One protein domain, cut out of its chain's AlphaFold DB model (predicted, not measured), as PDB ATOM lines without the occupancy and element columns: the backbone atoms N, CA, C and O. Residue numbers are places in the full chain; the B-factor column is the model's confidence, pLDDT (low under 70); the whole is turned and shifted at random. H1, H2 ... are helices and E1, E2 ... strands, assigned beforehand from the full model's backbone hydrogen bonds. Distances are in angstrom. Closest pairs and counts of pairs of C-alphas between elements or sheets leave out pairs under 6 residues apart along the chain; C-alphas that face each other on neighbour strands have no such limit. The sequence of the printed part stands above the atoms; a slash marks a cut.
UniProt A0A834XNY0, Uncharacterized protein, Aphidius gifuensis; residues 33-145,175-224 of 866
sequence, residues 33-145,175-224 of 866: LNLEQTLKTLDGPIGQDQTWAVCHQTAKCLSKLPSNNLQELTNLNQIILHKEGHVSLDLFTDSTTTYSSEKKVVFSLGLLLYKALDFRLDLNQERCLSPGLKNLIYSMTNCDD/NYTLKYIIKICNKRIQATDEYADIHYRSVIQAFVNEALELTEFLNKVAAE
ATOM      1  N   LEU A  33      47.288  56.448 -14.592       87.50
ATOM      2  CA  LEU A  33      47.382  55.985 -13.202       87.50
ATOM      3  C   LEU A  33      48.309  54.766 -13.122       87.50
ATOM      4  O   LEU A  33      48.284  53.919 -14.008       87.50
ATOM      5  N   ASN A  34      49.083  54.614 -12.045       91.00
ATOM      6  CA  ASN A  34      49.859  53.384 -11.828       91.00
ATOM      7  C   ASN A  34      49.038  52.351 -11.032       91.00
ATOM      8  O   ASN A  34      48.257  52.720 -10.153       91.00
ATOM      9  N   LEU A  35      49.195  51.063 -11.355       91.50
ATOM     10  CA  LEU A  35      48.372  49.974 -10.814       91.50
ATOM     11  C   LEU A  35      48.403  49.913  -9.278       91.50
ATOM     12  O   LEU A  35      47.363  49.739  -8.642       91.50
ATOM     13  N   GLU A  36      49.570  50.118  -8.668       89.75
ATOM     14  CA  GLU A  36      49.718  50.167  -7.211       89.75
ATOM     15  C   GLU A  36      48.912  51.323  -6.578       89.75
ATOM     16  O   GLU A  36      48.315  51.164  -5.512       89.75
ATOM     17  N   GLN A  37      48.846  52.482  -7.243       86.06
ATOM     18  CA  GLN A  37      48.040  53.627  -6.805       86.06
ATOM     19  C   GLN A  37      46.541  53.360  -6.973       86.06
ATOM     20  O   GLN A  37      45.767  53.717  -6.084       86.06
ATOM     21  N   THR A  38      46.129  52.686  -8.051       87.38
ATOM     22  CA  THR A  38      44.740  52.248  -8.271       87.38
ATOM     23  C   THR A  38      44.283  51.298  -7.157       87.38
ATOM     24  O   THR A  38      43.265  51.552  -6.513       87.38
ATOM     25  N   LEU A  39      45.083  50.276  -6.827       88.19
ATOM     26  CA  LEU A  39      44.787  49.329  -5.741       88.19
ATOM     27  C   LEU A  39      44.759  50.006  -4.359       88.19
ATOM     28  O   LEU A  39      43.822  49.799  -3.591       88.19
ATOM     29  N   LYS A  40      45.710  50.903  -4.061       85.50
ATOM     30  CA  LYS A  40      45.700  51.730  -2.832       85.50
ATOM     31  C   LYS A  40      44.524  52.718  -2.762       85.50
ATOM     32  O   LYS A  40      44.183  53.182  -1.676       85.50
ATOM     33  N   THR A  41      43.918  53.059  -3.898       83.19
ATOM     34  CA  THR A  41      42.759  53.960  -3.984       83.19
ATOM     35  C   THR A  41      41.449  53.212  -3.755       83.19
ATOM     36  O   THR A  41      40.594  53.694  -3.011       83.19
ATOM     37  N   LEU A  42      41.305  52.020  -4.330       82.69
ATOM     38  CA  LEU A  42      40.162  51.135  -4.090       82.69
ATOM     39  C   LEU A  42      40.238  50.457  -2.701       82.69
ATOM     40  O   LEU A  42      39.205  50.129  -2.127       82.69
ATOM     41  N   ASP A  43      41.449  50.332  -2.140       81.06
ATOM     42  CA  ASP A  43      41.795  49.654  -0.874       81.06
ATOM     43  C   ASP A  43      41.320  48.188  -0.828       81.06
ATOM     44  O   ASP A  43      40.829  47.689   0.183       81.06
ATOM     45  N   GLY A  44      41.481  47.497  -1.960       82.88
ATOM     46  CA  GLY A  44      41.168  46.082  -2.149       82.88
ATOM     47  C   GLY A  44      41.901  45.498  -3.365       82.88
ATOM     48  O   GLY A  44      42.464  46.260  -4.159       82.88
ATOM     49  N   PRO A  45      41.937  44.163  -3.509       87.62
ATOM     50  CA  PRO A  45      42.684  43.499  -4.570       87.62
ATOM     51  C   PRO A  45      41.986  43.590  -5.928       87.62
ATOM     52  O   PRO A  45      40.766  43.742  -6.013       87.62
ATOM     53  N   ILE A  46      42.758  43.409  -7.002       91.81
ATOM     54  CA  ILE A  46      42.257  43.455  -8.384       91.81
ATOM     55  C   ILE A  46      41.134  42.422  -8.615       91.81
ATOM     56  O   ILE A  46      41.134  41.328  -8.039       91.81
ATOM     57  N   GLY A  47      40.150  42.735  -9.457       89.38
ATOM     58  CA  GLY A  47      39.151  41.770  -9.924       89.38
ATOM     59  C   GLY A  47      39.771  40.700 -10.830       89.38
ATOM     60  O   GLY A  47      40.766  40.955 -11.506       89.38
ATOM     61  N   GLN A  48      39.180  39.500 -10.904       93.31
ATOM     62  CA  GLN A  48      39.708  38.450 -11.792       93.31
ATOM     63  C   GLN A  48      39.726  38.921 -13.256       93.31
ATOM     64  O   GLN A  48      40.756  38.840 -13.914       93.31
ATOM     65  N   ASP A  49      38.633  39.506 -13.746       93.56
ATOM     66  CA  ASP A  49      38.529  39.984 -15.134       93.56
ATOM     67  C   ASP A  49      39.471  41.170 -15.419       93.56
ATOM     68  O   ASP A  49      40.067  41.253 -16.492       93.56
ATOM     69  N   GLN A  50      39.687  42.034 -14.421       95.06
ATOM     70  CA  GLN A  50      40.701  43.092 -14.454       95.06
ATOM     71  C   GLN A  50      42.126  42.502 -14.507       95.06
ATOM     72  O   GLN A  50      42.975  43.034 -15.217       95.06
ATOM     73  N   THR A  51      42.381  41.368 -13.838       96.38
ATOM     74  CA  THR A  51      43.662  40.634 -13.911       96.38
ATOM     75  C   THR A  51      43.925  40.135 -15.327       96.38
ATOM     76  O   THR A  51      45.007  40.360 -15.859       96.38
ATOM     77  N   TRP A  52      42.927  39.516 -15.969       95.94
ATOM     78  CA  TRP A  52      43.018  39.080 -17.367       95.94
ATOM     79  C   TRP A  52      43.289  40.250 -18.317       95.94
ATOM     80  O   TRP A  52      44.134  40.141 -19.204       95.94
ATOM     81  N   ALA A  53      42.625  41.387 -18.094       96.38
ATOM     82  CA  ALA A  53      42.815  42.584 -18.899       96.38
ATOM     83  C   ALA A  53      44.225  43.175 -18.768       96.38
ATOM     84  O   ALA A  53      44.881  43.425 -19.782       96.38
ATOM     85  N   VAL A  54      44.712  43.340 -17.532       96.19
ATOM     86  CA  VAL A  54      46.081  43.803 -17.261       96.19
ATOM     87  C   VAL A  54      47.100  42.804 -17.807       96.19
ATOM     88  O   VAL A  54      48.054  43.230 -18.451       96.19
ATOM     89  N   CYS A  55      46.886  41.495 -17.651       95.88
ATOM     90  CA  CYS A  55      47.753  40.457 -18.211       95.88
ATOM     91  C   CYS A  55      47.866  40.567 -19.737       95.88
ATOM     92  O   CYS A  55      48.970  40.713 -20.258       95.88
ATOM     93  N   HIS A  56      46.735  40.566 -20.453       95.38
ATOM     94  CA  HIS A  56      46.706  40.696 -21.911       95.38
ATOM     95  C   HIS A  56      47.375  41.992 -22.384       95.38
ATOM     96  O   HIS A  56      48.273  41.946 -23.221       95.38
ATOM     97  N   GLN A  57      46.970  43.152 -21.852       94.94
ATOM     98  CA  GLN A  57      47.501  44.435 -22.324       94.94
ATOM     99  C   GLN A  57      48.964  44.661 -21.913       94.94
ATOM    100  O   GLN A  57      49.700  45.286 -22.672       94.94
ATOM    101  N   THR A  58      49.432  44.104 -20.789       94.12
ATOM    102  CA  THR A  58      50.862  44.142 -20.426       94.12
ATOM    103  C   THR A  58      51.681  43.224 -21.328       94.12
ATOM    104  O   THR A  58      52.675  43.671 -21.896       94.12
ATOM    105  N   ALA A  59      51.234  41.984 -21.559       92.81
ATOM    106  CA  ALA A  59      51.896  41.061 -22.483       92.81
ATOM    107  C   ALA A  59      51.961  41.627 -23.915       92.81
ATOM    108  O   ALA A  59      53.004  41.554 -24.557       92.81
ATOM    109  N   LYS A  60      50.891  42.284 -24.381       92.12
ATOM    110  CA  LYS A  60      50.798  42.965 -25.688       92.12
ATOM    111  C   LYS A  60      51.524  44.315 -25.753       92.12
ATOM    112  O   LYS A  60      51.650  44.902 -26.831       92.12
ATOM    113  N   CYS A  61      51.983  44.834 -24.616       90.75
ATOM    114  CA  CYS A  61      52.918  45.953 -24.540       90.75
ATOM    115  C   CYS A  61      54.357  45.431 -24.655       90.75
ATOM    116  O   CYS A  61      55.102  45.860 -25.535       90.75
ATOM    117  N   LEU A  62      54.696  44.417 -23.854       89.44
ATOM    118  CA  LEU A  62      55.987  43.725 -23.873       89.44
ATOM    119  C   LEU A  62      56.303  43.110 -25.243       89.44
ATOM    120  O   LEU A  62      57.395  43.314 -25.756       89.44
ATOM    121  N   SER A  63      55.339  42.452 -25.896       89.12
ATOM    122  CA  SER A  63      55.529  41.801 -27.203       89.12
ATOM    123  C   SER A  63      55.718  42.772 -28.382       89.12
ATOM    124  O   SER A  63      55.779  42.331 -29.530       89.12
ATOM    125  N   LYS A  64      55.731  44.089 -28.130       87.12
ATOM    126  CA  LYS A  64      56.076  45.142 -29.104       87.12
ATOM    127  C   LYS A  64      57.483  45.702 -28.887       87.12
ATOM    128  O   LYS A  64      57.985  46.408 -29.759       87.12
ATOM    129  N   LEU A  65      58.104  45.421 -27.741       83.62
ATOM    130  CA  LEU A  65      59.514  45.711 -27.513       83.62
ATOM    131  C   LEU A  65      60.359  44.666 -28.261       83.62
ATOM    132  O   LEU A  65      59.960  43.502 -28.335       83.62
ATOM    133  N   PRO A  66      61.527  45.037 -28.814       74.12
ATOM    134  CA  PRO A  66      62.485  44.041 -29.278       74.12
ATOM    135  C   PRO A  66      62.984  43.227 -28.078       74.12
ATOM    136  O   PRO A  66      63.116  43.768 -26.979       74.12
ATOM    137  N   SER A  67      63.320  41.951 -28.286       70.06
ATOM    138  CA  SER A  67      63.763  41.039 -27.216       70.06
ATOM    139  C   SER A  67      64.933  41.596 -26.393       70.06
ATOM    140  O   SER A  67      64.993  41.395 -25.185       70.06
ATOM    141  N   ASN A  68      65.809  42.385 -27.023       65.62
ATOM    142  CA  ASN A  68      66.956  43.042 -26.389       65.62
ATOM    143  C   ASN A  68      66.586  44.224 -25.466       65.62
ATOM    144  O   ASN A  68      67.483  44.801 -24.871       65.62
ATOM    145  N   ASN A  69      65.306  44.597 -25.345       75.31
ATOM    146  CA  ASN A  69      64.812  45.646 -24.439       75.31
ATOM    147  C   ASN A  69      63.883  45.087 -23.340       75.31
ATOM    148  O   ASN A  69      63.202  45.854 -22.656       75.31
ATOM    149  N   LEU A  70      63.803  43.763 -23.183       80.06
ATOM    150  CA  LEU A  70      62.969  43.127 -22.165       80.06
ATOM    151  C   LEU A  70      63.611  43.259 -20.770       80.06
ATOM    152  O   LEU A  70      64.763  42.877 -20.556       80.06
ATOM    153  N   GLN A  71      62.845  43.798 -19.819       81.75
ATOM    154  CA  GLN A  71      63.225  43.994 -18.416       81.75
ATOM    155  C   GLN A  71      62.180  43.338 -17.502       81.75
ATOM    156  O   GLN A  71      60.982  43.374 -17.784       81.75
ATOM    157  N   GLU A  72      62.633  42.749 -16.395       85.38
ATOM    158  CA  GLU A  72      61.765  42.141 -15.384       85.38
ATOM    159  C   GLU A  72      60.941  43.187 -14.617       85.38
ATOM    160  O   GLU A  72      61.429  44.251 -14.223       85.38
ATOM    161  N   LEU A  73      59.672  42.861 -14.370       86.50
ATOM    162  CA  LEU A  73      58.730  43.708 -13.648       86.50
ATOM    163  C   LEU A  73      58.799  43.399 -12.149       86.50
ATOM    164  O   LEU A  73      58.145  42.497 -11.630       86.50
ATOM    165  N   THR A  74      59.612  44.174 -11.439       85.81
ATOM    166  CA  THR A  74      59.860  44.010  -9.999       85.81
ATOM    167  C   THR A  74      58.690  44.476  -9.128       85.81
ATOM    168  O   THR A  74      58.445  43.915  -8.055       85.81
ATOM    169  N   ASN A  75      57.964  45.509  -9.570       87.88
ATOM    170  CA  ASN A  75      57.019  46.255  -8.744       87.88
ATOM    171  C   ASN A  75      55.717  46.604  -9.483       87.88
ATOM    172  O   ASN A  75      55.719  46.998 -10.648       87.88
ATOM    173  N   LEU A  76      54.594  46.595  -8.749       88.94
ATOM    174  CA  LEU A  76      53.271  47.027  -9.238       88.94
ATOM    175  C   LEU A  76      53.237  48.493  -9.708       88.94
ATOM    176  O   LEU A  76      52.300  48.899 -10.390       88.94
ATOM    177  N   ASN A  77      54.230  49.302  -9.328       88.44
ATOM    178  CA  ASN A  77      54.321  50.702  -9.727       88.44
ATOM    179  C   ASN A  77      54.764  50.896 -11.191       88.44
ATOM    180  O   ASN A  77      54.465  51.951 -11.748       88.44
ATOM    181  N   GLN A  78      55.394  49.885 -11.805       90.00
ATOM    182  CA  GLN A  78      55.863  49.908 -13.195       90.00
ATOM    183  C   GLN A  78      54.726  49.698 -14.205       90.00
ATOM    184  O   GLN A  78      54.863  50.073 -15.365       90.00
ATOM    185  N   ILE A  79      53.595  49.117 -13.785       93.12
ATOM    186  CA  ILE A  79      52.421  48.909 -14.641       93.12
ATOM    187  C   ILE A  79      51.569  50.183 -14.628       93.12
ATOM    188  O   ILE A  79      50.902  50.498 -13.637       93.12
ATOM    189  N   ILE A  80      51.592  50.921 -15.739       92.38
ATOM    190  CA  ILE A  80      50.866  52.181 -15.921       92.38
ATOM    191  C   ILE A  80      49.612  51.928 -16.761       92.38
ATOM    192  O   ILE A  80      49.685  51.503 -17.913       92.38
ATOM    193  N   LEU A  81      48.452  52.222 -16.181       93.81
ATOM    194  CA  LEU A  81      47.134  52.126 -16.798       93.81
ATOM    195  C   LEU A  81      46.740  53.483 -17.396       93.81
ATOM    196  O   LEU A  81      46.777  54.513 -16.718       93.81
ATOM    197  N   HIS A  82      46.326  53.479 -18.659       92.25
ATOM    198  CA  HIS A  82      45.825  54.658 -19.368       92.25
ATOM    199  C   HIS A  82      44.299  54.701 -19.314       92.25
ATOM    200  O   HIS A  82      43.623  53.669 -19.358       92.25
ATOM    201  N   LYS A  83      43.745  55.910 -19.290       87.75
ATOM    202  CA  LYS A  83      42.302  56.190 -19.328       87.75
ATOM    203  C   LYS A  83      41.608  55.659 -20.592       87.75
ATOM    204  O   LYS A  83      40.415  55.362 -20.582       87.75
ATOM    205  N   GLU A  84      42.366  55.464 -21.667       87.75
ATOM    206  CA  GLU A  84      41.970  54.877 -22.952       87.75
ATOM    207  C   GLU A  84      42.031  53.332 -22.951       87.75
ATOM    208  O   GLU A  84      41.866  52.694 -23.999       87.75
ATOM    209  N   GLY A  85      42.300  52.720 -21.791       87.19
ATOM    210  CA  GLY A  85      42.356  51.271 -21.585       87.19
ATOM    211  C   GLY A  85      43.687  50.607 -21.952       87.19
ATOM    212  O   GLY A  85      43.811  49.392 -21.838       87.19
ATOM    213  N   HIS A  86      44.675  51.372 -22.418       89.88
ATOM    214  CA  HIS A  86      46.007  50.857 -22.741       89.88
ATOM    215  C   HIS A  86      46.870  50.660 -21.485       89.88
ATOM    216  O   HIS A  86      46.621  51.263 -20.441       89.88
ATOM    217  N   VAL A  87      47.920  49.845 -21.611       92.88
ATOM    218  CA  VAL A  87      48.978  49.705 -20.602       92.88
ATOM    219  C   VAL A  87      50.303  50.171 -21.198       92.88
ATOM    220  O   VAL A  87      50.644  49.792 -22.319       92.88
ATOM    221  N   SER A  88      51.066  50.956 -20.441       89.69
ATOM    222  CA  SER A  88      52.492  51.198 -20.681       89.69
ATOM    223  C   SER A  88      53.314  50.737 -19.480       89.69
ATOM    224  O   SER A  88      52.770  50.499 -18.400       89.69
ATOM    225  N   LEU A  89      54.626  50.614 -19.667       88.44
ATOM    226  CA  LEU A  89      55.547  50.168 -18.630       88.44
ATOM    227  C   LEU A  89      56.575  51.250 -18.305       88.44
ATOM    228  O   LEU A  89      57.169  51.829 -19.213       88.44
ATOM    229  N   ASP A  90      56.772  51.497 -17.012       83.50
ATOM    230  CA  ASP A  90      57.853  52.329 -16.476       83.50
ATOM    231  C   ASP A  90      59.107  51.445 -16.344       83.50
ATOM    232  O   ASP A  90      59.309  50.735 -15.350       83.50
ATOM    233  N   LEU A  91      59.884  51.390 -17.427       76.69
ATOM    234  CA  LEU A  91      61.126  50.623 -17.521       76.69
ATOM    235  C   LEU A  91      62.312  51.565 -17.297       76.69
ATOM    236  O   LEU A  91      62.439  52.587 -17.974       76.69
ATOM    237  N   PHE A  92      63.169  51.233 -16.334       65.31
ATOM    238  CA  PHE A  92      64.276  52.096 -15.927       65.31
ATOM    239  C   PHE A  92      65.397  52.038 -16.965       65.31
ATOM    240  O   PHE A  92      66.054  51.014 -17.103       65.31
ATOM    241  N   THR A  93      65.647  53.141 -17.672       57.44
ATOM    242  CA  THR A  93      66.713  53.248 -18.686       57.44
ATOM    243  C   THR A  93      68.088  53.571 -18.083       57.44
ATOM    244  O   THR A  93      68.884  54.276 -18.706       57.44
ATOM    245  N   ASP A  94      68.357  53.111 -16.861       49.72
ATOM    246  CA  ASP A  94      69.637  53.329 -16.184       49.72
ATOM    247  C   ASP A  94      70.685  52.329 -16.694       49.72
ATOM    248  O   ASP A  94      70.408  51.147 -16.885       49.72
ATOM    249  N   SER A  95      71.916  52.796 -16.912       50.59
ATOM    250  CA  SER A  95      72.969  52.096 -17.673       50.59
ATOM    251  C   SER A  95      73.576  50.845 -17.010       50.59
ATOM    252  O   SER A  95      74.624  50.361 -17.437       50.59
ATOM    253  N   THR A  96      72.923  50.309 -15.981       52.19
ATOM    254  CA  THR A  96      73.274  49.075 -15.263       52.19
ATOM    255  C   THR A  96      72.248  47.952 -15.456       52.19
ATOM    256  O   THR A  96      72.434  46.863 -14.915       52.19
ATOM    257  N   THR A  97      71.166  48.173 -16.212       54.12
ATOM    258  CA  THR A  97      70.114  47.163 -16.400       54.12
ATOM    259  C   THR A  97      70.563  45.982 -17.254       54.12
ATOM    260  O   THR A  97      70.804  46.115 -18.453       54.12
ATOM    261  N   THR A  98      70.575  44.795 -16.651       57.38
ATOM    262  CA  THR A  98      70.695  43.518 -17.357       57.38
ATOM    263  C   THR A  98      69.397  43.198 -18.097       57.38
ATOM    264  O   THR A  98      68.359  42.994 -17.464       57.38
ATOM    265  N   TYR A  99      69.452  43.126 -19.428       70.31
ATOM    266  CA  TYR A  99      68.343  42.625 -20.244       70.31
ATOM    267  C   TYR A  99      68.009  41.176 -19.876       70.31
ATOM    268  O   TYR A  99      68.911  40.389 -19.580       70.31
ATOM    269  N   SER A 100      66.723  40.820 -19.894       78.19
ATOM    270  CA  SER A 100      66.246  39.523 -19.407       78.19
ATOM    271  C   SER A 100      65.445  38.744 -20.448       78.19
ATOM    272  O   SER A 100      64.919  39.297 -21.413       78.19
ATOM    273  N   SER A 101      65.373  37.427 -20.258       84.81
ATOM    274  CA  SER A 101      64.684  36.511 -21.166       84.81
ATOM    275  C   SER A 101      63.164  36.652 -21.084       84.81
ATOM    276  O   SER A 101      62.599  36.986 -20.041       84.81
ATOM    277  N   GLU A 102      62.475  36.321 -22.179       86.12
ATOM    278  CA  GLU A 102      61.010  36.382 -22.253       86.12
ATOM    279  C   GLU A 102      60.338  35.536 -21.152       86.12
ATOM    280  O   GLU A 102      59.430  36.032 -20.484       86.12
ATOM    281  N   LYS A 103      60.873  34.334 -20.861       85.00
ATOM    282  CA  LYS A 103      60.454  33.480 -19.729       85.00
ATOM    283  C   LYS A 103      60.483  34.226 -18.384       85.00
ATOM    284  O   LYS A 103      59.497  34.208 -17.649       85.00
ATOM    285  N   LYS A 104      61.588  34.915 -18.065       87.19
ATOM    286  CA  LYS A 104      61.750  35.662 -16.802       87.19
ATOM    287  C   LYS A 104      60.821  36.871 -16.718       87.19
ATOM    288  O   LYS A 104      60.279  37.160 -15.652       87.19
ATOM    289  N   VAL A 105      60.575  37.554 -17.836       89.44
ATOM    290  CA  VAL A 105      59.599  38.650 -17.866       89.44
ATOM    291  C   VAL A 105      58.175  38.122 -17.651       89.44
ATOM    292  O   VAL A 105      57.447  38.696 -16.838       89.44
ATOM    293  N   VAL A 106      57.795  37.005 -18.280       91.06
ATOM    294  CA  VAL A 106      56.505  36.327 -18.042       91.06
ATOM    295  C   VAL A 106      56.355  35.900 -16.576       91.06
ATOM    296  O   VAL A 106      55.319  36.196 -15.977       91.06
ATOM    297  N   PHE A 107      57.404  35.342 -15.963       91.12
ATOM    298  CA  PHE A 107      57.456  35.038 -14.527       91.12
ATOM    299  C   PHE A 107      57.247  36.276 -13.648       91.12
ATOM    300  O   PHE A 107      56.371  36.286 -12.779       91.12
ATOM    301  N   SER A 108      57.981  37.360 -13.914       92.25
ATOM    302  CA  SER A 108      57.846  38.612 -13.159       92.25
ATOM    303  C   SER A 108      56.430  39.202 -13.259       92.25
ATOM    304  O   SER A 108      55.863  39.644 -12.258       92.25
ATOM    305  N   LEU A 109      55.799  39.116 -14.439       93.12
ATOM    306  CA  LEU A 109      54.417  39.537 -14.653       93.12
ATOM    307  C   LEU A 109      53.423  38.630 -13.909       93.12
ATOM    308  O   LEU A 109      52.523  39.149 -13.251       93.12
ATOM    309  N   GLY A 110      53.597  37.305 -13.953       93.25
ATOM    310  CA  GLY A 110      52.769  36.348 -13.208       93.25
ATOM    311  C   GLY A 110      52.798  36.616 -11.701       93.25
ATOM    312  O   GLY A 110      51.748  36.728 -11.062       93.25
ATOM    313  N   LEU A 111      53.994  36.845 -11.152       92.69
ATOM    314  CA  LEU A 111      54.200  37.196  -9.748       92.69
ATOM    315  C   LEU A 111      53.558  38.545  -9.371       92.69
ATOM    316  O   LEU A 111      52.993  38.670  -8.282       92.69
ATOM    317  N   LEU A 112      53.602  39.558 -10.245       94.25
ATOM    318  CA  LEU A 112      52.902  40.828 -10.010       94.25
ATOM    319  C   LEU A 112      51.376  40.688 -10.083       94.25
ATOM    320  O   LEU A 112      50.678  41.268  -9.252       94.25
ATOM    321  N   LEU A 113      50.843  39.906 -11.024       94.69
ATOM    322  CA  LEU A 113      49.402  39.640 -11.121       94.69
ATOM    323  C   LEU A 113      48.894  38.890  -9.879       94.69
ATOM    324  O   LEU A 113      47.841  39.243  -9.347       94.69
ATOM    325  N   TYR A 114      49.673  37.936  -9.358       93.00
ATOM    326  CA  TYR A 114      49.393  37.280  -8.079       93.00
ATOM    327  C   TYR A 114      49.412  38.280  -6.908       93.00
ATOM    328  O   TYR A 114      48.417  38.406  -6.197       93.00
ATOM    329  N   LYS A 115      50.472  39.092  -6.766       91.31
ATOM    330  CA  LYS A 115      50.562  40.157  -5.740       91.31
ATOM    331  C   LYS A 115      49.411  41.176  -5.813       91.31
ATOM    332  O   LYS A 115      49.018  41.725  -4.788       91.31
ATOM    333  N   ALA A 116      48.857  41.438  -6.999       92.75
ATOM    334  CA  ALA A 116      47.686  42.302  -7.173       92.75
ATOM    335  C   ALA A 116      46.365  41.617  -6.765       92.75
ATOM    336  O   ALA A 116      45.459  42.285  -6.258       92.75
ATOM    337  N   LEU A 117      46.242  40.301  -6.982       91.56
ATOM    338  CA  LEU A 117      45.096  39.477  -6.565       91.56
ATOM    339  C   LEU A 117      45.050  39.227  -5.054       91.56
ATOM    340  O   LEU A 117      43.949  39.065  -4.519       91.56
ATOM    341  N   ASP A 118      46.220  39.209  -4.417       88.50
ATOM    342  CA  ASP A 118      46.457  38.957  -2.990       88.50
ATOM    343  C   ASP A 118      46.527  40.250  -2.145       88.50
ATOM    344  O   ASP A 118      46.570  40.235  -0.915       88.50
ATOM    345  N   PHE A 119      46.508  41.418  -2.796       87.06
ATOM    346  CA  PHE A 119      46.616  42.723  -2.145       87.06
ATOM    347  C   PHE A 119      45.534  42.925  -1.061       87.06
ATOM    348  O   PHE A 119      44.346  42.998  -1.368       87.06
ATOM    349  N   ARG A 120      45.966  43.099   0.199       76.81
ATOM    350  CA  ARG A 120      45.130  43.212   1.422       76.81
ATOM    351  C   ARG A 120      44.480  41.914   1.925       76.81
ATOM    352  O   ARG A 120      43.579  42.003   2.757       76.81
ATOM    353  N   LEU A 121      44.925  40.736   1.491       79.69
ATOM    354  CA  LEU A 121      44.601  39.489   2.191       79.69
ATOM    355  C   LEU A 121      45.554  39.254   3.373       79.69
ATOM    356  O   LEU A 121      46.671  39.772   3.412       79.69
ATOM    357  N   ASP A 122      45.071  38.508   4.366       70.75
ATOM    358  CA  ASP A 122      45.895  38.014   5.470       70.75
ATOM    359  C   ASP A 122      46.673  36.772   5.006       70.75
ATOM    360  O   ASP A 122      46.137  35.969   4.244       70.75
ATOM    361  N   LEU A 123      47.877  36.537   5.543       73.94
ATOM    362  CA  LEU A 123      48.759  35.405   5.176       73.94
ATOM    363  C   LEU A 123      48.111  34.003   5.284       73.94
ATOM    364  O   LEU A 123      48.640  33.035   4.750       73.94
ATOM    365  N   ASN A 124      46.966  33.898   5.964       72.75
ATOM    366  CA  ASN A 124      46.211  32.662   6.175       72.75
ATOM    367  C   ASN A 124      44.955  32.548   5.271       72.75
ATOM    368  O   ASN A 124      44.093  31.712   5.544       72.75
ATOM    369  N   GLN A 125      44.784  33.408   4.256       72.75
ATOM    370  CA  GLN A 125      43.578  33.488   3.412       72.75
ATOM    371  C   GLN A 125      43.906  33.463   1.905       72.75
ATOM    372  O   GLN A 125      44.013  34.512   1.277       72.75
ATOM    373  N   GLU A 126      43.981  32.274   1.289       76.19
ATOM    374  CA  GLU A 126      44.063  32.164  -0.182       76.19
ATOM    375  C   GLU A 126      42.742  32.606  -0.842       76.19
ATOM    376  O   GLU A 126      41.639  32.258  -0.405       76.19
ATOM    377  N   ARG A 127      42.840  33.343  -1.953       78.50
ATOM    378  CA  ARG A 127      41.689  33.737  -2.767       78.50
ATOM    379  C   ARG A 127      41.264  32.628  -3.728       78.50
ATOM    380  O   ARG A 127      42.025  32.242  -4.608       78.50
ATOM    381  N   CYS A 128      39.995  32.223  -3.680       83.94
ATOM    382  CA  CYS A 128      39.417  31.317  -4.678       83.94
ATOM    383  C   CYS A 128      39.425  31.943  -6.091       83.94
ATOM    384  O   CYS A 128      38.558  32.754  -6.438       83.94
ATOM    385  N   LEU A 129      40.404  31.563  -6.915       89.94
ATOM    386  CA  LEU A 129      40.502  31.942  -8.327       89.94
ATOM    387  C   LEU A 129      39.671  31.003  -9.215       89.94
ATOM    388  O   LEU A 129      39.440  29.843  -8.876       89.94
ATOM    389  N   SER A 130      39.229  31.486 -10.379       90.31
ATOM    390  CA  SER A 130      38.670  30.606 -11.413       90.31
ATOM    391  C   SER A 130      39.756  29.662 -11.960       90.31
ATOM    392  O   SER A 130      40.903  30.100 -12.090       90.31
ATOM    393  N   PRO A 131      39.437  28.401 -12.333       87.69
ATOM    394  CA  PRO A 131      40.446  27.430 -12.766       87.69
ATOM    395  C   PRO A 131      41.331  27.937 -13.908       87.69
ATOM    396  O   PRO A 131      42.548  27.845 -13.830       87.69
ATOM    397  N   GLY A 132      40.748  28.588 -14.921       89.31
ATOM    398  CA  GLY A 132      41.526  29.178 -16.015       89.31
ATOM    399  C   GLY A 132      42.510  30.269 -15.570       89.31
ATOM    400  O   GLY A 132      43.561  30.408 -16.183       89.31
ATOM    401  N   LEU A 133      42.197  31.038 -14.516       92.69
ATOM    402  CA  LEU A 133      43.097  32.074 -13.991       92.69
ATOM    403  C   LEU A 133      44.177  31.476 -13.085       92.69
ATOM    404  O   LEU A 133      45.323  31.907 -13.166       92.69
ATOM    405  N   LYS A 134      43.839  30.464 -12.270       90.94
ATOM    406  CA  LYS A 134      44.839  29.720 -11.488       90.94
ATOM    407  C   LYS A 134      45.833  29.022 -12.420       90.94
ATOM    408  O   LYS A 134      47.030  29.178 -12.228       90.94
ATOM    409  N   ASN A 135      45.349  28.372 -13.480       89.94
ATOM    410  CA  ASN A 135      46.191  27.719 -14.484       89.94
ATOM    411  C   ASN A 135      47.034  28.718 -15.292       89.94
ATOM    412  O   ASN A 135      48.194  28.425 -15.554       89.94
ATOM    413  N   LEU A 136      46.500  29.895 -15.658       92.31
ATOM    414  CA  LEU A 136      47.301  30.941 -16.309       92.31
ATOM    415  C   LEU A 136      48.436  31.414 -15.396       92.31
ATOM    416  O   LEU A 136      49.582  31.424 -15.822       92.31
ATOM    417  N   ILE A 137      48.131  31.799 -14.153       92.25
ATOM    418  CA  ILE A 137      49.152  32.310 -13.228       92.25
ATOM    419  C   ILE A 137      50.191  31.227 -12.945       92.25
ATOM    420  O   ILE A 137      51.375  31.516 -13.043       92.25
ATOM    421  N   TYR A 138      49.764  29.984 -12.704       90.50
ATOM    422  CA  TYR A 138      50.661  28.841 -12.544       90.50
ATOM    423  C   TYR A 138      51.569  28.655 -13.770       90.50
ATOM    424  O   TYR A 138      52.783  28.656 -13.624       90.50
ATOM    425  N   SER A 139      51.018  28.638 -14.988       88.81
ATOM    426  CA  SER A 139      51.799  28.568 -16.237       88.81
ATOM    427  C   SER A 139      52.743  29.760 -16.453       88.81
ATOM    428  O   SER A 139      53.669  29.652 -17.250       88.81
ATOM    429  N   MET A 140      52.514  30.896 -15.788       89.94
ATOM    430  CA  MET A 140      53.423  32.046 -15.807       89.94
ATOM    431  C   MET A 140      54.481  31.976 -14.702       89.94
ATOM    432  O   MET A 140      55.564  32.504 -14.899       89.94
ATOM    433  N   THR A 141      54.191  31.371 -13.545       89.25
ATOM    434  CA  THR A 141      55.114  31.309 -12.395       89.25
ATOM    435  C   THR A 141      55.908  30.007 -12.296       89.25
ATOM    436  O   THR A 141      56.863  29.953 -11.535       89.25
ATOM    437  N   ASN A 142      55.525  28.961 -13.026       81.81
ATOM    438  CA  ASN A 142      56.074  27.610 -12.898       81.81
ATOM    439  C   ASN A 142      56.962  27.252 -14.108       81.81
ATOM    440  O   ASN A 142      56.780  26.223 -14.750       81.81
ATOM    441  N   CYS A 143      57.880  28.161 -14.455       63.34
ATOM    442  CA  CYS A 143      58.693  28.126 -15.682       63.34
ATOM    443  C   CYS A 143      59.928  27.209 -15.627       63.34
ATOM    444  O   CYS A 143      60.565  27.019 -16.669       63.34
ATOM    445  N   ASP A 144      60.269  26.711 -14.436       56.59
ATOM    446  CA  ASP A 144      61.551  26.059 -14.127       56.59
ATOM    447  C   ASP A 144      61.414  24.553 -13.804       56.59
ATOM    448  O   ASP A 144      62.427  23.869 -13.664       56.59
ATOM    449  N   ASP A 145      60.188  24.015 -13.726       48.66
ATOM    450  CA  ASP A 145      59.958  22.570 -13.576       48.66
ATOM    451  C   ASP A 145      60.142  21.867 -14.931       48.66
ATOM    452  O   ASP A 145      59.200  21.714 -15.714       48.66
ATOM    453  N   ASN A 175      55.276  27.138 -24.422       63.66
ATOM    454  CA  ASN A 175      54.269  27.410 -23.379       63.66
ATOM    455  C   ASN A 175      54.555  28.642 -22.485       63.66
ATOM    456  O   ASN A 175      53.762  28.962 -21.600       63.66
ATOM    457  N   TYR A 176      55.662  29.354 -22.715       71.12
ATOM    458  CA  TYR A 176      56.137  30.457 -21.863       71.12
ATOM    459  C   TYR A 176      56.347  31.784 -22.619       71.12
ATOM    460  O   TYR A 176      56.857  32.753 -22.060       71.12
ATOM    461  N   THR A 177      55.948  31.841 -23.892       86.44
ATOM    462  CA  THR A 177      56.112  33.002 -24.785       86.44
ATOM    463  C   THR A 177      54.993  34.039 -24.549       86.44
ATOM    464  O   THR A 177      53.832  33.680 -24.350       86.44
ATOM    465  N   LEU A 178      55.258  35.348 -24.642       89.44
ATOM    466  CA  LEU A 178      54.244  36.413 -24.486       89.44
ATOM    467  C   LEU A 178      53.088  36.254 -25.488       89.44
ATOM    468  O   LEU A 178      51.927  36.507 -25.162       89.44
ATOM    469  N   LYS A 179      53.392  35.764 -26.697       90.12
ATOM    470  CA  LYS A 179      52.400  35.373 -27.715       90.12
ATOM    471  C   LYS A 179      51.458  34.270 -27.220       90.12
ATOM    472  O   LYS A 179      50.263  34.326 -27.505       90.12
ATOM    473  N   TYR A 180      51.970  33.293 -26.473       89.94
ATOM    474  CA  TYR A 180      51.187  32.205 -25.884       89.94
ATOM    475  C   TYR A 180      50.277  32.722 -24.759       89.94
ATOM    476  O   TYR A 180      49.084  32.423 -24.751       89.94
ATOM    477  N   ILE A 181      50.779  33.618 -23.900       91.44
ATOM    478  CA  ILE A 181      49.965  34.313 -22.886       91.44
ATOM    479  C   ILE A 181      48.803  35.091 -23.535       91.44
ATOM    480  O   ILE A 181      47.651  34.958 -23.114       91.44
ATOM    481  N   ILE A 182      49.062  35.836 -24.617       92.06
ATOM    482  CA  ILE A 182      48.015  36.519 -25.400       92.06
ATOM    483  C   ILE A 182      47.030  35.499 -26.010       92.06
ATOM    484  O   ILE A 182      45.817  35.689 -25.918       92.06
ATOM    485  N   LYS A 183      47.515  34.372 -26.556       91.00
ATOM    486  CA  LYS A 183      46.687  33.280 -27.109       91.00
ATOM    487  C   LYS A 183      45.736  32.683 -26.057       91.00
ATOM    488  O   LYS A 183      44.566  32.469 -26.375       91.00
ATOM    489  N   ILE A 184      46.175  32.484 -24.807       91.12
ATOM    490  CA  ILE A 184      45.300  32.051 -23.695       91.12
ATOM    491  C   ILE A 184      44.253  33.130 -23.377       91.12
ATOM    492  O   ILE A 184      43.057  32.830 -23.309       91.12
ATOM    493  N   CYS A 185      44.674  34.389 -23.228       92.31
ATOM    494  CA  CYS A 185      43.775  35.516 -22.962       92.31
ATOM    495  C   CYS A 185      42.693  35.683 -24.043       92.31
ATOM    496  O   CYS A 185      41.545  35.984 -23.713       92.31
ATOM    497  N   ASN A 186      43.019  35.431 -25.312       92.31
ATOM    498  CA  ASN A 186      42.065  35.501 -26.421       92.31
ATOM    499  C   ASN A 186      41.139  34.266 -26.439       92.31
ATOM    500  O   ASN A 186      39.920  34.404 -26.587       92.31
ATOM    501  N   LYS A 187      41.679  33.064 -26.168       90.06
ATOM    502  CA  LYS A 187      40.910  31.808 -26.040       90.06
ATOM    503  C   LYS A 187      39.837  31.885 -24.946       90.06
ATOM    504  O   LYS A 187      38.746  31.358 -25.145       90.06
ATOM    505  N   ARG A 188      40.096  32.592 -23.834       87.69
ATOM    506  CA  ARG A 188      39.106  32.845 -22.765       87.69
ATOM    507  C   ARG A 188      37.841  33.556 -23.270       87.69
ATOM    508  O   ARG A 188      36.753  33.235 -22.801       87.69
ATOM    509  N   ILE A 189      37.974  34.517 -24.189       89.44
ATOM    510  CA  ILE A 189      36.848  35.309 -24.725       89.44
ATOM    511  C   ILE A 189      36.205  34.617 -25.946       89.44
ATOM    512  O   ILE A 189      35.099  34.975 -26.338       89.44
ATOM    513  N   GLN A 190      36.855  33.591 -26.512       83.94
ATOM    514  CA  GLN A 190      36.435  32.898 -27.742       83.94
ATOM    515  C   GLN A 190      36.353  33.849 -28.954       83.94
ATOM    516  O   GLN A 190      35.447  33.748 -29.780       83.94
ATOM    517  N   ALA A 191      37.293  34.796 -29.049       82.38
ATOM    518  CA  ALA A 191      37.249  35.891 -30.016       82.38
ATOM    519  C   ALA A 191      38.594  36.146 -30.720       82.38
ATOM    520  O   ALA A 191      39.639  35.626 -30.327       82.38
ATOM    521  N   THR A 192      38.551  36.972 -31.769       87.94
ATOM    522  CA  THR A 192      39.734  37.461 -32.494       87.94
ATOM    523  C   THR A 192      40.567  38.417 -31.638       87.94
ATOM    524  O   THR A 192      40.054  39.041 -30.707       87.94
ATOM    525  N   ASP A 193      41.852  38.575 -31.975       86.62
ATOM    526  CA  ASP A 193      42.773  39.451 -31.234       86.62
ATOM    527  C   ASP A 193      42.307  40.918 -31.185       86.62
ATOM    528  O   ASP A 193      42.430  41.568 -30.151       86.62
ATOM    529  N   GLU A 194      41.697  41.423 -32.261       89.19
ATOM    530  CA  GLU A 194      41.126  42.776 -32.307       89.19
ATOM    531  C   GLU A 194      39.967  42.953 -31.312       89.19
ATOM    532  O   GLU A 194      39.896  43.956 -30.602       89.19
ATOM    533  N   TYR A 195      39.067  41.968 -31.217       91.12
ATOM    534  CA  TYR A 195      37.941  42.023 -30.284       91.12
ATOM    535  C   TYR A 195      38.401  41.844 -28.832       91.12
ATOM    536  O   TYR A 195      37.923  42.546 -27.941       91.12
ATOM    537  N   ALA A 196      39.352  40.937 -28.591       91.50
ATOM    538  CA  ALA A 196      39.964  40.757 -27.279       91.50
ATOM    539  C   ALA A 196      40.699  42.030 -26.821       91.50
ATOM    540  O   ALA A 196      40.552  42.434 -25.668       91.50
ATOM    541  N   ASP A 197      41.400  42.724 -27.728       92.50
ATOM    542  CA  ASP A 197      42.024  44.020 -27.449       92.50
ATOM    543  C   ASP A 197      41.001  45.052 -26.970       92.50
ATOM    544  O   ASP A 197      41.154  45.606 -25.880       92.50
ATOM    545  N   ILE A 198      39.931  45.248 -27.748       93.25
ATOM    546  CA  ILE A 198      38.846  46.186 -27.436       93.25
ATOM    547  C   ILE A 198      38.205  45.835 -26.087       93.25
ATOM    548  O   ILE A 198      38.065  46.713 -25.237       93.25
ATOM    549  N   HIS A 199      37.876  44.560 -25.854       93.94
ATOM    550  CA  HIS A 199      37.293  44.101 -24.593       93.94
ATOM    551  C   HIS A 199      38.205  44.403 -23.397       93.94
ATOM    552  O   HIS A 199      37.780  45.056 -22.442       93.94
ATOM    553  N   TYR A 200      39.466  43.967 -23.443       96.19
ATOM    554  CA  TYR A 200      40.394  44.149 -22.329       96.19
ATOM    555  C   TYR A 200      40.732  45.629 -22.091       96.19
ATOM    556  O   TYR A 200      40.853  46.049 -20.940       96.19
ATOM    557  N   ARG A 201      40.769  46.458 -23.143       95.56
ATOM    558  CA  ARG A 201      40.860  47.917 -22.992       95.56
ATOM    559  C   ARG A 201      39.637  48.507 -22.295       95.56
ATOM    560  O   ARG A 201      39.806  49.304 -21.377       95.56
ATOM    561  N   SER A 202      38.419  48.107 -22.666       95.38
ATOM    562  CA  SER A 202      37.200  48.564 -21.980       95.38
ATOM    563  C   SER A 202      37.174  48.162 -20.499       95.38
ATOM    564  O   SER A 202      36.739  48.960 -19.671       95.38
ATOM    565  N   VAL A 203      37.695  46.982 -20.140       95.50
ATOM    566  CA  VAL A 203      37.830  46.553 -18.735       95.50
ATOM    567  C   VAL A 203      38.821  47.437 -17.962       95.50
ATOM    568  O   VAL A 203      38.503  47.875 -16.857       95.50
ATOM    569  N   ILE A 204      39.990  47.759 -18.533       95.00
ATOM    570  CA  ILE A 204      40.969  48.658 -17.888       95.00
ATOM    571  C   ILE A 204      40.429  50.089 -17.791       95.00
ATOM    572  O   ILE A 204      40.571  50.723 -16.749       95.00
ATOM    573  N   GLN A 205      39.760  50.588 -18.832       94.31
ATOM    574  CA  GLN A 205      39.119  51.903 -18.822       94.31
ATOM    575  C   GLN A 205      38.049  52.006 -17.722       94.31
ATOM    576  O   GLN A 205      38.014  53.002 -17.000       94.31
ATOM    577  N   ALA A 206      37.214  50.978 -17.548       93.88
ATOM    578  CA  ALA A 206      36.240  50.929 -16.459       93.88
ATOM    579  C   ALA A 206      36.922  50.944 -15.077       93.88
ATOM    580  O   ALA A 206      36.536  51.734 -14.222       93.88
ATOM    581  N   PHE A 207      37.975  50.144 -14.887       92.38
ATOM    582  CA  PHE A 207      38.756  50.063 -13.644       92.38
ATOM    583  C   PHE A 207      39.479  51.377 -13.285       92.38
ATOM    584  O   PHE A 207      39.497  51.788 -12.125       92.38
ATOM    585  N   VAL A 208      40.032  52.078 -14.282       91.50
ATOM    586  CA  VAL A 208      40.621  53.417 -14.109       91.50
ATOM    587  C   VAL A 208      39.546  54.432 -13.713       91.50
ATOM    588  O   VAL A 208      39.739  55.174 -12.749       91.50
ATOM    589  N   ASN A 209      38.397  54.440 -14.395       90.44
ATOM    590  CA  ASN A 209      37.295  55.350 -14.076       90.44
ATOM    591  C   ASN A 209      36.709  55.089 -12.675       90.44
ATOM    592  O   ASN A 209      36.494  56.043 -11.935       90.44
ATOM    593  N   GLU A 210      36.543  53.829 -12.266       88.69
ATOM    594  CA  GLU A 210      36.066  53.432 -10.930       88.69
ATOM    595  C   GLU A 210      36.928  54.041  -9.803       88.69
ATOM    596  O   GLU A 210      36.409  54.648  -8.861       88.69
ATOM    597  N   ALA A 211      38.257  53.965  -9.927       86.06
ATOM    598  CA  ALA A 211      39.182  54.545  -8.951       86.06
ATOM    599  C   ALA A 211      39.166  56.089  -8.938       86.06
ATOM    600  O   ALA A 211      39.348  56.706  -7.880       86.06
ATOM    601  N   LEU A 212      38.925  56.727 -10.090       86.19
ATOM    602  CA  LEU A 212      38.787  58.182 -10.201       86.19
ATOM    603  C   LEU A 212      37.465  58.678  -9.606       86.19
ATOM    604  O   LEU A 212      37.478  59.621  -8.814       86.19
ATOM    605  N   GLU A 213      36.345  58.027  -9.920       85.56
ATOM    606  CA  GLU A 213      35.022  58.352  -9.376       85.56
ATOM    607  C   GLU A 213      34.991  58.179  -7.853       85.56
ATOM    608  O   GLU A 213      34.531  59.077  -7.141       85.56
ATOM    609  N   LEU A 214      35.570  57.091  -7.326       79.56
ATOM    610  CA  LEU A 214      35.736  56.897  -5.884       79.56
ATOM    611  C   LEU A 214      36.563  58.027  -5.253       79.56
ATOM    612  O   LEU A 214      36.210  58.538  -4.189       79.56
ATOM    613  N   THR A 215      37.642  58.458  -5.910       79.06
ATOM    614  CA  THR A 215      38.496  59.554  -5.424       79.06
ATOM    615  C   THR A 215      37.768  60.895  -5.435       79.06
ATOM    616  O   THR A 215      37.845  61.648  -4.461       79.06
ATOM    617  N   GLU A 216      37.035  61.211  -6.502       80.31
ATOM    618  CA  GLU A 216      36.255  62.444  -6.593       80.31
ATOM    619  C   GLU A 216      35.120  62.457  -5.556       80.31
ATOM    620  O   GLU A 216      34.912  63.465  -4.877       80.31
ATOM    621  N   PHE A 217      34.437  61.324  -5.363       75.81
ATOM    622  CA  PHE A 217      33.416  61.144  -4.332       75.81
ATOM    623  C   PHE A 217      33.984  61.331  -2.919       75.81
ATOM    624  O   PHE A 217      33.439  62.114  -2.138       75.81
ATOM    625  N   LEU A 218      35.105  60.682  -2.589       72.38
ATOM    626  CA  LEU A 218      35.760  60.827  -1.286       72.38
ATOM    627  C   LEU A 218      36.230  62.269  -1.039       72.38
ATOM    628  O   LEU A 218      36.028  62.792   0.057       72.38
ATOM    629  N   ASN A 219      36.778  62.944  -2.056       72.25
ATOM    630  CA  ASN A 219      37.141  64.361  -1.980       72.25
ATOM    631  C   ASN A 219      35.907  65.256  -1.727       72.25
ATOM    632  O   ASN A 219      35.965  66.136  -0.866       72.25
ATOM    633  N   LYS A 220      34.774  65.012  -2.408       73.88
ATOM    634  CA  LYS A 220      33.499  65.727  -2.180       73.88
ATOM    635  C   LYS A 220      32.971  65.509  -0.757       73.88
ATOM    636  O   LYS A 220      32.660  66.479  -0.068       73.88
ATOM    637  N   VAL A 221      32.931  64.261  -0.279       66.00
ATOM    638  CA  VAL A 221      32.467  63.922   1.080       66.00
ATOM    639  C   VAL A 221      33.372  64.531   2.155       66.00
ATOM    640  O   VAL A 221      32.866  65.055   3.150       66.00
ATOM    641  N   ALA A 222      34.695  64.518   1.961       63.69
ATOM    642  CA  ALA A 222      35.644  65.166   2.863       63.69
ATOM    643  C   ALA A 222      35.436  66.690   2.905       63.69
ATOM    644  O   ALA A 222      35.301  67.258   3.990       63.69
ATOM    645  N   ALA A 223      35.319  67.342   1.742       66.19
ATOM    646  CA  ALA A 223      35.059  68.778   1.645       66.19
ATOM    647  C   ALA A 223      33.719  69.173   2.291       66.19
ATOM    648  O   ALA A 223      33.662  70.150   3.037       66.19
ATOM    649  N   GLU A 224      32.651  68.397   2.084       67.19
ATOM    650  CA  GLU A 224      31.363  68.623   2.745       67.19
ATOM    651  C   GLU A 224      31.443  68.481   4.269       67.19
ATOM    652  O   GLU A 224      30.883  69.313   4.985       67.19
TER     653      GLU A 224
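Overview. This is residues 33 to 145 and 175 to 224 of the 866 residues of an uncharacterized protein of Aphidius gifuensis (UniProt A0A834XNY0). One helix, H2, runs through the middle of a compact helical body, with H3, H5 and the first half of the long helix H6 packed round it and a small two-strand hairpin, E1 and E2, covering another side. H4 packs on H3, H1 packs on H6, and the end of H6, residues 216 to 224, sticks out as an arm. The printed part has 163 residues, with six named helices and two named strands in the order H1, H2, E1, E2, H3, H4, H5, H6; the sheet, E1 - E2, is antiparallel and the class is mostly helix. The whole is compact, with a radius of gyration of the C-alphas of 16.1 A and spans of 54 by 40 by 39 A.

Along the chain. The sheet is made of E1, residues 79 to 82, and E2, residues 87 to 89; C-alpha 79 is at (52.421, 48.909, -14.641). H2 is residues 48 to 62, 20.9 A long, and H1 is residues 35 to 42, beginning with C-alpha 35 at (48.372, 49.974, -10.814). H3, residues 102 to 117, is 22.6 A long; H4 is residues 131 to 141, 15.2 A, and H5 residues 178 to 189, 17.4 A. H6, residues 193 to 224, is 46.2 A long and ends with C-alpha 224 at (31.363, 68.623, 2.745).

Arrangement. E1 and E2 form a hairpin, with N 80 and O 88 at 2.9 A and N 88 and O 80 at 2.9 A, within hydrogen-bond range. Residues 33 to 34 pair antiparallel with residues 80 to 81 of E1. The closest C-alphas of H2 and E2, those of Gln 57 and Val 87, are 5.7 A apart. H2 touches H6, which touches it with residues 197 to 207 alone, at a steep tilt of 63 degrees, opposite ways, with the C-alphas of Ala 53 and Tyr 200 closest at 4.5 A. H2 touches H5, opposite ways at a shallow tilt of 34 degrees, only just short of steep, with C-alphas 59 and 178 closest at 5.6 A. H2 touches H3 at a shallow tilt of 27 degrees, opposite ways, with C-alphas 51 and 113 closest at 6.5 A. H3 touches H4 at a steep tilt of 49 degrees, with C-alphas 107 and 141 closest at 4.9 A. H1 touches residues 208 to 215 of H6, with C-alphas 42 and 211 closest at 6.0 A. H3 and H6 are apart. In H1, H2, H3, H4 and H6 every O i to N i+4 pair is within hydrogen-bond range; in H5, 7 of 8 are.

Size, cuts and confidence. The two C-alphas farthest apart, those of Asp 145 and Glu 224, are 56.6 A apart. Residues 146 to 174 are not printed, and C-alphas 145 and 175 are 12.3 A apart across the cut. The links H2 to E1, E2 to H3 and H3 to H4 are long. The model's pLDDT is under 70 at residues 68, 92 to 98, 143 to 145, 175 and 221 to 224.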